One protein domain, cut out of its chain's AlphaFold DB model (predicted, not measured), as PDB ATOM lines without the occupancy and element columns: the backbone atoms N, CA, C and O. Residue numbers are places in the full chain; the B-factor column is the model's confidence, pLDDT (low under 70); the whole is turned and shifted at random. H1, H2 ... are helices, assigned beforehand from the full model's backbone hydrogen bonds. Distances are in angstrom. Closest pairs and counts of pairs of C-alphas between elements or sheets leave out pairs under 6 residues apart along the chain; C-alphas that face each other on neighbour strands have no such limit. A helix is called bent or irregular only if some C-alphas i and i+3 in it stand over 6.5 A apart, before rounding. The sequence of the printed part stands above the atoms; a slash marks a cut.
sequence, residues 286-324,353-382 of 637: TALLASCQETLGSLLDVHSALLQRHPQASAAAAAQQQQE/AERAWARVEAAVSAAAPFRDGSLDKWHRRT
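Overview. This is residues 286 to 324 and 353 to 382 of the 637 residues of an uncharacterized protein of Monoraphidium neglectum (UniProt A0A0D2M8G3). The long helix H3 bends midway; its arm H3a runs side by side with H1, H2 packs across the bend, and residues 375 to 382 stick out. The printed part has 69 residues with three named helices, H1, H2, H3, and is all helix. It is loose, radius of gyration of the C-alphas 14.5 A, spanning 48 by 29 by 21 A.

Along the chain. H3, residues 353 to 382, was assigned as one helix by its hydrogen bonds but is bent, C-alphas 366 and 369 being 7.4 A apart. Its arms are H3a, residues 353 to 366, 20.1 A, and H3b, residues 369 to 382, 19.9 A, ending at C-alpha 382 (61.340, -9.287, 7.828). H1, residues 286 to 308, 32.4 A, begins at C-alpha 286 (22.857, -1.825, 36.121). H2, residues 311 to 324, measures 20.2 A.

Arrangement. H1 touches H3a at a shallow tilt of 11 degrees, the same way; the closest C-alphas, Leu 300 and Ala 363, are 7.2 A apart. H2 touches H3a with residues 316 to 321 alone, closest C-alphas Ala 317 and Ala 366, 4.6 A. H2 touches H3b at residues 369 to 370 alone, closest C-alphas Ala 313 and Phe 370, 5.3 A. H1 and H2 touch only at the corner. In H1, H2, H3a and H3b every O i to N i+4 pair is within hydrogen-bond range.

Size, cuts and confidence. Residues 325 to 352 are not printed; C-alphas 324 and 353 are 23.0 A apart. No printed residue is under 70 in pLDDT.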
ATOM      1  N   THR A 286      23.321  -0.539  36.674       91.06
ATOM      2  CA  THR A 286      22.857  -1.825  36.121       91.06
ATOM      3  C   THR A 286      22.660  -1.744  34.608       91.06
ATOM      4  O   THR A 286      23.093  -2.648  33.895       91.06
ATOM      5  N   ALA A 287      22.112  -0.636  34.094       94.31
ATOM      6  CA  ALA A 287      22.011  -0.388  32.655       94.31
ATOM      7  C   ALA A 287      23.391  -0.277  31.972       94.31
ATOM      8  O   ALA A 287      23.603  -0.863  30.909       94.31
ATOM      9  N   LEU A 288      24.347   0.427  32.594       91.50
ATOM     10  CA  LEU A 288      25.727   0.517  32.104       91.50
ATOM     11  C   LEU A 288      26.398  -0.863  32.061       91.50
ATOM     12  O   LEU A 288      26.994  -1.218  31.047       91.50
ATOM     13  N   LEU A 289      26.280  -1.650  33.135       90.25
ATOM     14  CA  LEU A 289      26.893  -2.973  33.231       90.25
ATOM     15  C   LEU A 289      26.342  -3.931  32.168       90.25
ATOM     16  O   LEU A 289      27.133  -4.567  31.472       90.25
ATOM     17  N   ALA A 290      25.020  -3.962  31.971       91.88
ATOM     18  CA  ALA A 290      24.386  -4.760  30.923       91.88
ATOM     19  C   ALA A 290      24.879  -4.368  29.516       91.88
ATOM     20  O   ALA A 290      25.257  -5.234  28.729       91.88
ATOM     21  N   SER A 291      24.970  -3.067  29.216       94.56
ATOM     22  CA  SER A 291      25.486  -2.582  27.925       94.56
ATOM     23  C   SER A 291      26.970  -2.927  27.716       94.56
ATOM     24  O   SER A 291      27.372  -3.331  26.620       94.56
ATOM     25  N   CYS A 292      27.794  -2.855  28.767       92.19
ATOM     26  CA  CYS A 292      29.184  -3.312  28.721       92.19
ATOM     27  C   CYS A 292      29.295  -4.830  28.495       92.19
ATOM     28  O   CYS A 292      30.176  -5.264  27.753       92.19
ATOM     29  N   GLN A 293      28.409  -5.638  29.086       91.75
ATOM     30  CA  GLN A 293      28.372  -7.093  28.895       91.75
ATOM     31  C   GLN A 293      27.929  -7.498  27.485       91.75
ATOM     32  O   GLN A 293      28.528  -8.402  26.907       91.75
ATOM     33  N   GLU A 294      26.921  -6.828  26.923       94.81
ATOM     34  CA  GLU A 294      26.452  -7.026  25.544       94.81
ATOM     35  C   GLU A 294      27.547  -6.667  24.525       94.81
ATOM     36  O   GLU A 294      27.843  -7.440  23.608       94.81
ATOM     37  N   THR A 295      28.226  -5.536  24.751       93.88
ATOM     38  CA  THR A 295      29.382  -5.096  23.954       93.88
ATOM     39  C   THR A 295      30.533  -6.103  24.042       93.88
ATOM     40  O   THR A 295      31.082  -6.507  23.018       93.88
ATOM     41  N   LEU A 296      30.885  -6.554  25.253       93.88
ATOM     42  CA  LEU A 296      31.934  -7.556  25.464       93.88
ATOM     43  C   LEU A 296      31.569  -8.907  24.834       93.88
ATOM     44  O   LEU A 296      32.436  -9.551  24.251       93.88
ATOM     45  N   GLY A 297      30.301  -9.322  24.922       95.38
ATOM     46  CA  GLY A 297      29.779 -10.503  24.239       95.38
ATOM     47  C   GLY A 297      30.032 -10.416  22.740       95.38
ATOM     48  O   GLY A 297      30.792 -11.217  22.211       95.38
ATOM     49  N   SER A 298      29.534  -9.355  22.104       95.50
ATOM     50  CA  SER A 298      29.687  -9.124  20.663       95.50
ATOM     51  C   SER A 298      31.154  -9.122  20.200       95.50
ATOM     52  O   SER A 298      31.474  -9.674  19.150       95.50
ATOM     53  N   LEU A 299      32.072  -8.545  20.987       93.81
ATOM     54  CA  LEU A 299      33.511  -8.562  20.688       93.81
ATOM     55  C   LEU A 299      34.126  -9.969  20.803       93.81
ATOM     56  O   LEU A 299      34.952 -10.347  19.970       93.81
ATOM     57  N   LEU A 300      33.724 -10.755  21.807       94.69
ATOM     58  CA  LEU A 300      34.175 -12.140  21.986       94.69
ATOM     59  C   LEU A 300      33.571 -13.090  20.941       94.69
ATOM     60  O   LEU A 300      34.251 -14.018  20.503       94.69
ATOM     61  N   ASP A 301      32.342 -12.838  20.496       95.12
ATOM     62  CA  ASP A 301      31.671 -13.607  19.447       95.12
ATOM     63  C   ASP A 301      32.340 -13.357  18.084       95.12
ATOM     64  O   ASP A 301      32.653 -14.307  17.365       95.12
ATOM     65  N   VAL A 302      32.681 -12.099  17.767       92.69
ATOM     66  CA  VAL A 302      33.493 -11.747  16.584       92.69
ATOM     67  C   VAL A 302      34.886 -12.379  16.651       92.69
ATOM     68  O   VAL A 302      35.335 -12.962  15.665       92.69
ATOM     69  N   HIS A 303      35.563 -12.326  17.804       92.06
ATOM     70  CA  HIS A 303      36.867 -12.975  17.987       92.06
ATOM     71  C   HIS A 303      36.778 -14.496  17.760       92.06
ATOM     72  O   HIS A 303      37.579 -15.059  17.014       92.06
ATOM     73  N   SER A 304      35.757 -15.144  18.326       92.06
ATOM     74  CA  SER A 304      35.511 -16.583  18.169       92.06
ATOM     75  C   SER A 304      35.220 -16.960  16.715       92.06
ATOM     76  O   SER A 304      35.795 -17.922  16.205       92.06
ATOM     77  N   ALA A 305      34.394 -16.178  16.013       93.19
ATOM     78  CA  ALA A 305      34.083 -16.394  14.603       93.19
ATOM     79  C   ALA A 305      35.316 -16.228  13.694       93.19
ATOM     80  O   ALA A 305      35.492 -17.002  12.753       93.19
ATOM     81  N   LEU A 306      36.195 -15.259  13.979       91.06
ATOM     82  CA  LEU A 306      37.445 -15.067  13.234       91.06
ATOM     83  C   LEU A 306      38.431 -16.230  13.440       91.06
ATOM     84  O   LEU A 306      39.048 -16.665  12.470       91.06
ATOM     85  N   LEU A 307      38.543 -16.767  14.661       91.31
ATOM     86  CA  LEU A 307      39.364 -17.954  14.937       91.31
ATOM     87  C   LEU A 307      38.807 -19.209  14.249       91.31
ATOM     88  O   LEU A 307      39.554 -19.927  13.588       91.31
ATOM     89  N   GLN A 308      37.499 -19.459  14.365       91.56
ATOM     90  CA  GLN A 308      36.849 -20.644  13.790       91.56
ATOM     91  C   GLN A 308      36.919 -20.673  12.258       91.56
ATOM     92  O   GLN A 308      37.107 -21.741  11.679       91.56
ATOM     93  N   ARG A 309      36.803 -19.512  11.597       90.50
ATOM     94  CA  ARG A 309      36.862 -19.393  10.129       90.50
ATOM     95  C   ARG A 309      38.274 -19.431   9.535       90.50
ATOM     96  O   ARG A 309      38.396 -19.388   8.315       90.50
ATOM     97  N   HIS A 310      39.328 -19.496  10.348       88.62
ATOM     98  CA  HIS A 310      40.701 -19.631   9.863       88.62
ATOM     99  C   HIS A 310      41.249 -21.020  10.240       88.62
ATOM    100  O   HIS A 310      41.550 -21.234  11.417       88.62
ATOM    101  N   PRO A 311      41.412 -21.971   9.292       89.44
ATOM    102  CA  PRO A 311      41.681 -23.381   9.604       89.44
ATOM    103  C   PRO A 311      42.847 -23.600  10.576       89.44
ATOM    104  O   PRO A 311      42.700 -24.275  11.593       89.44
ATOM    105  N   GLN A 312      43.978 -22.930  10.335       88.44
ATOM    106  CA  GLN A 312      45.177 -23.031  11.176       88.44
ATOM    107  C   GLN A 312      44.983 -22.426  12.579       88.44
ATOM    108  O   GLN A 312      45.631 -22.862  13.528       88.44
ATOM    109  N   ALA A 313      44.093 -21.438  12.734       89.75
ATOM    110  CA  ALA A 313      43.796 -20.832  14.033       89.75
ATOM    111  C   ALA A 313      42.818 -21.699  14.838       89.75
ATOM    112  O   ALA A 313      43.037 -21.931  16.024       89.75
ATOM    113  N   SER A 314      41.793 -22.235  14.170       92.50
ATOM    114  CA  SER A 314      40.847 -23.201  14.732       92.50
ATOM    115  C   SER A 314      41.563 -24.468  15.226       92.50
ATOM    116  O   SER A 314      41.394 -24.874  16.378       92.50
ATOM    117  N   ALA A 315      42.461 -25.036  14.410       91.25
ATOM    118  CA  ALA A 315      43.282 -26.189  14.784       91.25
ATOM    119  C   ALA A 315      44.229 -25.889  15.964       91.25
ATOM    120  O   ALA A 315      44.319 -26.686  16.901       91.25
ATOM    121  N   ALA A 316      44.892 -24.727  15.965       89.62
ATOM    122  CA  ALA A 316      45.756 -24.301  17.068       89.62
ATOM    123  C   ALA A 316      44.980 -24.110  18.386       89.62
ATOM    124  O   ALA A 316      45.433 -24.570  19.435       89.62
ATOM    125  N   ALA A 317      43.792 -23.500  18.335       89.00
ATOM    126  CA  ALA A 317      42.917 -23.327  19.491       89.00
ATOM    127  C   ALA A 317      42.413 -24.674  20.044       89.00
ATOM    128  O   ALA A 317      42.397 -24.880  21.259       89.00
ATOM    129  N   ALA A 318      42.058 -25.621  19.170       89.00
ATOM    130  CA  ALA A 318      41.664 -26.970  19.575       89.00
ATOM    131  C   ALA A 318      42.823 -27.739  20.242       89.00
ATOM    132  O   ALA A 318      42.617 -28.403  21.260       89.00
ATOM    133  N   ALA A 319      44.048 -27.617  19.718       88.06
ATOM    134  CA  ALA A 319      45.241 -28.214  20.319       88.06
ATOM    135  C   ALA A 319      45.574 -27.597  21.694       88.06
ATOM    136  O   ALA A 319      45.889 -28.330  22.633       88.06
ATOM    137  N   GLN A 320      45.438 -26.274  21.840       86.50
ATOM    138  CA  GLN A 320      45.615 -25.562  23.111       86.50
ATOM    139  C   GLN A 320      44.655 -26.091  24.190       86.50
ATOM    140  O   GLN A 320      45.091 -26.490  25.271       86.50
ATOM    141  N   GLN A 321      43.360 -26.191  23.870       84.25
ATOM    142  CA  GLN A 321      42.344 -26.717  24.790       84.25
ATOM    143  C   GLN A 321      42.626 -28.170  25.208       84.25
ATOM    144  O   GLN A 321      42.397 -28.538  26.362       84.25
ATOM    145  N   GLN A 322      43.157 -29.002  24.303       84.94
ATOM    146  CA  GLN A 322      43.560 -30.374  24.628       84.94
ATOM    147  C   GLN A 322      44.768 -30.420  25.575       84.94
ATOM    148  O   GLN A 322      44.775 -31.235  26.500       84.94
ATOM    149  N   GLN A 323      45.765 -29.544  25.402       83.44
ATOM    150  CA  GLN A 323      46.897 -29.453  26.334       83.44
ATOM    151  C   GLN A 323      46.454 -28.983  27.726       83.44
ATOM    152  O   GLN A 323      46.873 -29.561  28.729       83.44
ATOM    153  N   GLU A 324      45.570 -27.989  27.806       80.38
ATOM    154  CA  GLU A 324      45.031 -27.483  29.076       80.38
ATOM    155  C   GLU A 324      44.221 -28.552  29.830       80.38
ATOM    156  O   GLU A 324      44.346 -28.676  31.051       80.38
ATOM    157  N   ALA A 353      32.432  -9.501  37.400       82.00
ATOM    158  CA  ALA A 353      33.657  -9.016  36.767       82.00
ATOM    159  C   ALA A 353      34.680 -10.145  36.561       82.00
ATOM    160  O   ALA A 353      35.287 -10.241  35.498       82.00
ATOM    161  N   GLU A 354      34.833 -11.039  37.537       88.06
ATOM    162  CA  GLU A 354      35.715 -12.205  37.484       88.06
ATOM    163  C   GLU A 354      35.293 -13.149  36.349       88.06
ATOM    164  O   GLU A 354      36.124 -13.589  35.554       88.06
ATOM    165  N   ARG A 355      33.980 -13.379  36.192       88.62
ATOM    166  CA  ARG A 355      33.409 -14.137  35.062       88.62
ATOM    167  C   ARG A 355      33.675 -13.464  33.711       88.62
ATOM    168  O   ARG A 355      33.915 -14.156  32.723       88.62
ATOM    169  N   ALA A 356      33.631 -12.131  33.648       89.50
ATOM    170  CA  ALA A 356      33.947 -11.385  32.430       89.50
ATOM    171  C   ALA A 356      35.437 -11.502  32.062       89.50
ATOM    172  O   ALA A 356      35.754 -11.780  30.905       89.50
ATOM    173  N   TRP A 357      36.340 -11.377  33.038       92.62
ATOM    174  CA  TRP A 357      37.780 -11.560  32.830       92.62
ATOM    175  C   TRP A 357      38.142 -12.987  32.419       92.62
ATOM    176  O   TRP A 357      38.874 -13.149  31.446       92.62
ATOM    177  N   ALA A 358      37.568 -14.013  33.054       91.81
ATOM    178  CA  ALA A 358      37.803 -15.411  32.681       91.81
ATOM    179  C   ALA A 358      37.405 -15.709  31.219       91.81
ATOM    180  O   ALA A 358      38.112 -16.432  30.517       91.81
ATOM    181  N   ARG A 359      36.315 -15.105  30.715       93.62
ATOM    182  CA  ARG A 359      35.923 -15.200  29.293       93.62
ATOM    183  C   ARG A 359      36.944 -14.546  28.354       93.62
ATOM    184  O   ARG A 359      37.206 -15.085  27.282       93.62
ATOM    185  N   VAL A 360      37.508 -13.400  28.742       94.00
ATOM    186  CA  VAL A 360      38.553 -12.708  27.967       94.00
ATOM    187  C   VAL A 360      39.854 -13.511  27.970       94.00
ATOM    188  O   VAL A 360      40.430 -13.723  26.907       94.00
ATOM    189  N   GLU A 361      40.291 -14.002  29.130       93.38
ATOM    190  CA  GLU A 361      41.512 -14.801  29.268       93.38
ATOM    191  C   GLU A 361      41.425 -16.104  28.460       93.38
ATOM    192  O   GLU A 361      42.345 -16.406  27.702       93.38
ATOM    193  N   ALA A 362      40.298 -16.821  28.516       90.94
ATOM    194  CA  ALA A 362      40.081 -18.022  27.710       90.94
ATOM    195  C   ALA A 362      40.161 -17.741  26.196       90.94
ATOM    196  O   ALA A 362      40.811 -18.483  25.459       90.94
ATOM    197  N   ALA A 363      39.554 -16.646  25.722       91.00
ATOM    198  CA  ALA A 363      39.598 -16.268  24.309       91.00
ATOM    199  C   ALA A 363      41.005 -15.832  23.852       91.00
ATOM    200  O   ALA A 363      41.441 -16.187  22.758       91.00
ATOM    201  N   VAL A 364      41.742 -15.090  24.688       91.25
ATOM    202  CA  VAL A 364      43.122 -14.663  24.397       91.25
ATOM    203  C   VAL A 364      44.096 -15.848  24.418       91.25
ATOM    204  O   VAL A 364      44.997 -15.896  23.578       91.25
ATOM    205  N   SER A 365      43.905 -16.812  25.322       90.81
ATOM    206  CA  SER A 365      44.710 -18.037  25.402       90.81
ATOM    207  C   SER A 365      44.451 -18.975  24.223       90.81
ATOM    208  O   SER A 365      45.406 -19.433  23.601       90.81
ATOM    209  N   ALA A 366      43.191 -19.175  23.821       90.38
ATOM    210  CA  ALA A 366      42.848 -19.960  22.632       90.38
ATOM    211  C   ALA A 366      43.475 -19.393  21.339       90.38
ATOM    212  O   ALA A 366      43.901 -20.150  20.470       90.38
ATOM    213  N   ALA A 367      43.581 -18.064  21.227       91.12
ATOM    214  CA  ALA A 367      44.234 -17.394  20.102       91.12
ATOM    215  C   ALA A 367      45.774 -17.427  20.153       91.12
ATOM    216  O   ALA A 367      46.424 -17.200  19.127       91.12
ATOM    217  N   ALA A 368      46.376 -17.658  21.327       91.44
ATOM    218  CA  ALA A 368      47.794 -17.394  21.566       91.44
ATOM    219  C   ALA A 368      48.755 -18.177  20.649       91.44
ATOM    220  O   ALA A 368      49.600 -17.524  20.036       91.44
ATOM    221  N   PRO A 369      48.629 -19.506  20.443       91.75
ATOM    222  CA  PRO A 369      49.601 -20.240  19.627       91.75
ATOM    223  C   PRO A 369      49.580 -19.811  18.156       91.75
ATOM    224  O   PRO A 369      50.630 -19.717  17.520       91.75
ATOM    225  N   PHE A 370      48.395 -19.492  17.621       93.44
ATOM    226  CA  PHE A 370      48.260 -18.979  16.258       93.44
ATOM    227  C   PHE A 370      48.810 -17.553  16.128       93.44
ATOM    228  O   PHE A 370      49.545 -17.267  15.180       93.44
ATOM    229  N   ARG A 371      48.505 -16.671  17.090       92.81
ATOM    230  CA  ARG A 371      49.035 -15.299  17.149       92.81
ATOM    231  C   ARG A 371      50.563 -15.305  17.186       92.81
ATOM    232  O   ARG A 371      51.194 -14.659  16.354       92.81
ATOM    233  N   ASP A 372      51.145 -16.052  18.117       92.81
ATOM    234  CA  ASP A 372      52.581 -16.033  18.397       92.81
ATOM    235  C   ASP A 372      53.371 -16.713  17.272       92.81
ATOM    236  O   ASP A 372      54.345 -16.150  16.771       92.81
ATOM    237  N   GLY A 373      52.883 -17.851  16.760       92.25
ATOM    238  CA  GLY A 373      53.433 -18.476  15.556       92.25
ATOM    239  C   GLY A 373      53.354 -17.580  14.312       92.25
ATOM    240  O   GLY A 373      54.304 -17.539  13.526       92.25
ATOM    241  N   SER A 374      52.277 -16.802  14.148       92.12
ATOM    242  CA  SER A 374      52.156 -15.836  13.044       92.12
ATOM    243  C   SER A 374      53.126 -14.661  13.189       92.12
ATOM    244  O   SER A 374      53.798 -14.306  12.219       92.12
ATOM    245  N   LEU A 375      53.226 -14.069  14.386       90.88
ATOM    246  CA  LEU A 375      54.141 -12.959  14.669       90.88
ATOM    247  C   LEU A 375      55.598 -13.378  14.449       90.88
ATOM    248  O   LEU A 375      56.343 -12.680  13.761       90.88
ATOM    249  N   ASP A 376      55.991 -14.543  14.962       90.88
ATOM    250  CA  ASP A 376      57.349 -15.061  14.814       90.88
ATOM    251  C   ASP A 376      57.662 -15.457  13.356       90.88
ATOM    252  O   ASP A 376      58.785 -15.230  12.896       90.88
ATOM    253  N   LYS A 377      56.685 -15.973  12.588       90.69
ATOM    254  CA  LYS A 377      56.825 -16.213  11.136       90.69
ATOM    255  C   LYS A 377      57.098 -14.910  10.381       90.69
ATOM    256  O   LYS A 377      58.037 -14.857   9.586       90.69
ATOM    257  N   TRP A 378      56.322 -13.854  10.633       89.19
ATOM    258  CA  TRP A 378      56.524 -12.557   9.979       89.19
ATOM    259  C   TRP A 378      57.820 -11.871  10.415       89.19
ATOM    260  O   TRP A 378      58.546 -11.375   9.557       89.19
ATOM    261  N   HIS A 379      58.178 -11.923  11.700       87.31
ATOM    262  CA  HIS A 379      59.462 -11.422  12.199       87.31
ATOM    263  C   HIS A 379      60.649 -12.063  11.461       87.31
ATOM    264  O   HIS A 379      61.513 -11.344  10.961       87.31
ATOM    265  N   ARG A 380      60.661 -13.398  11.304       86.25
ATOM    266  CA  ARG A 380      61.706 -14.108  10.540       86.25
ATOM    267  C   ARG A 380      61.774 -13.637   9.084       86.25
ATOM    268  O   ARG A 380      62.870 -13.360   8.605       86.25
ATOM    269  N   ARG A 381      60.630 -13.494   8.397       85.00
ATOM    270  CA  ARG A 381      60.587 -12.974   7.012       85.00
ATOM    271  C   ARG A 381      61.182 -11.570   6.916       85.00
ATOM    272  O   ARG A 381      62.003 -11.335   6.039       85.00
ATOM    273  N   THR A 382      60.819 -10.663   7.823       83.12
ATOM    274  CA  THR A 382      61.340  -9.287   7.828       83.12
ATOM    275  C   THR A 382      62.844  -9.244   8.101       83.12
ATOM    276  O   THR A 382      63.555  -8.517   7.413       83.12
TER     277      THR A 382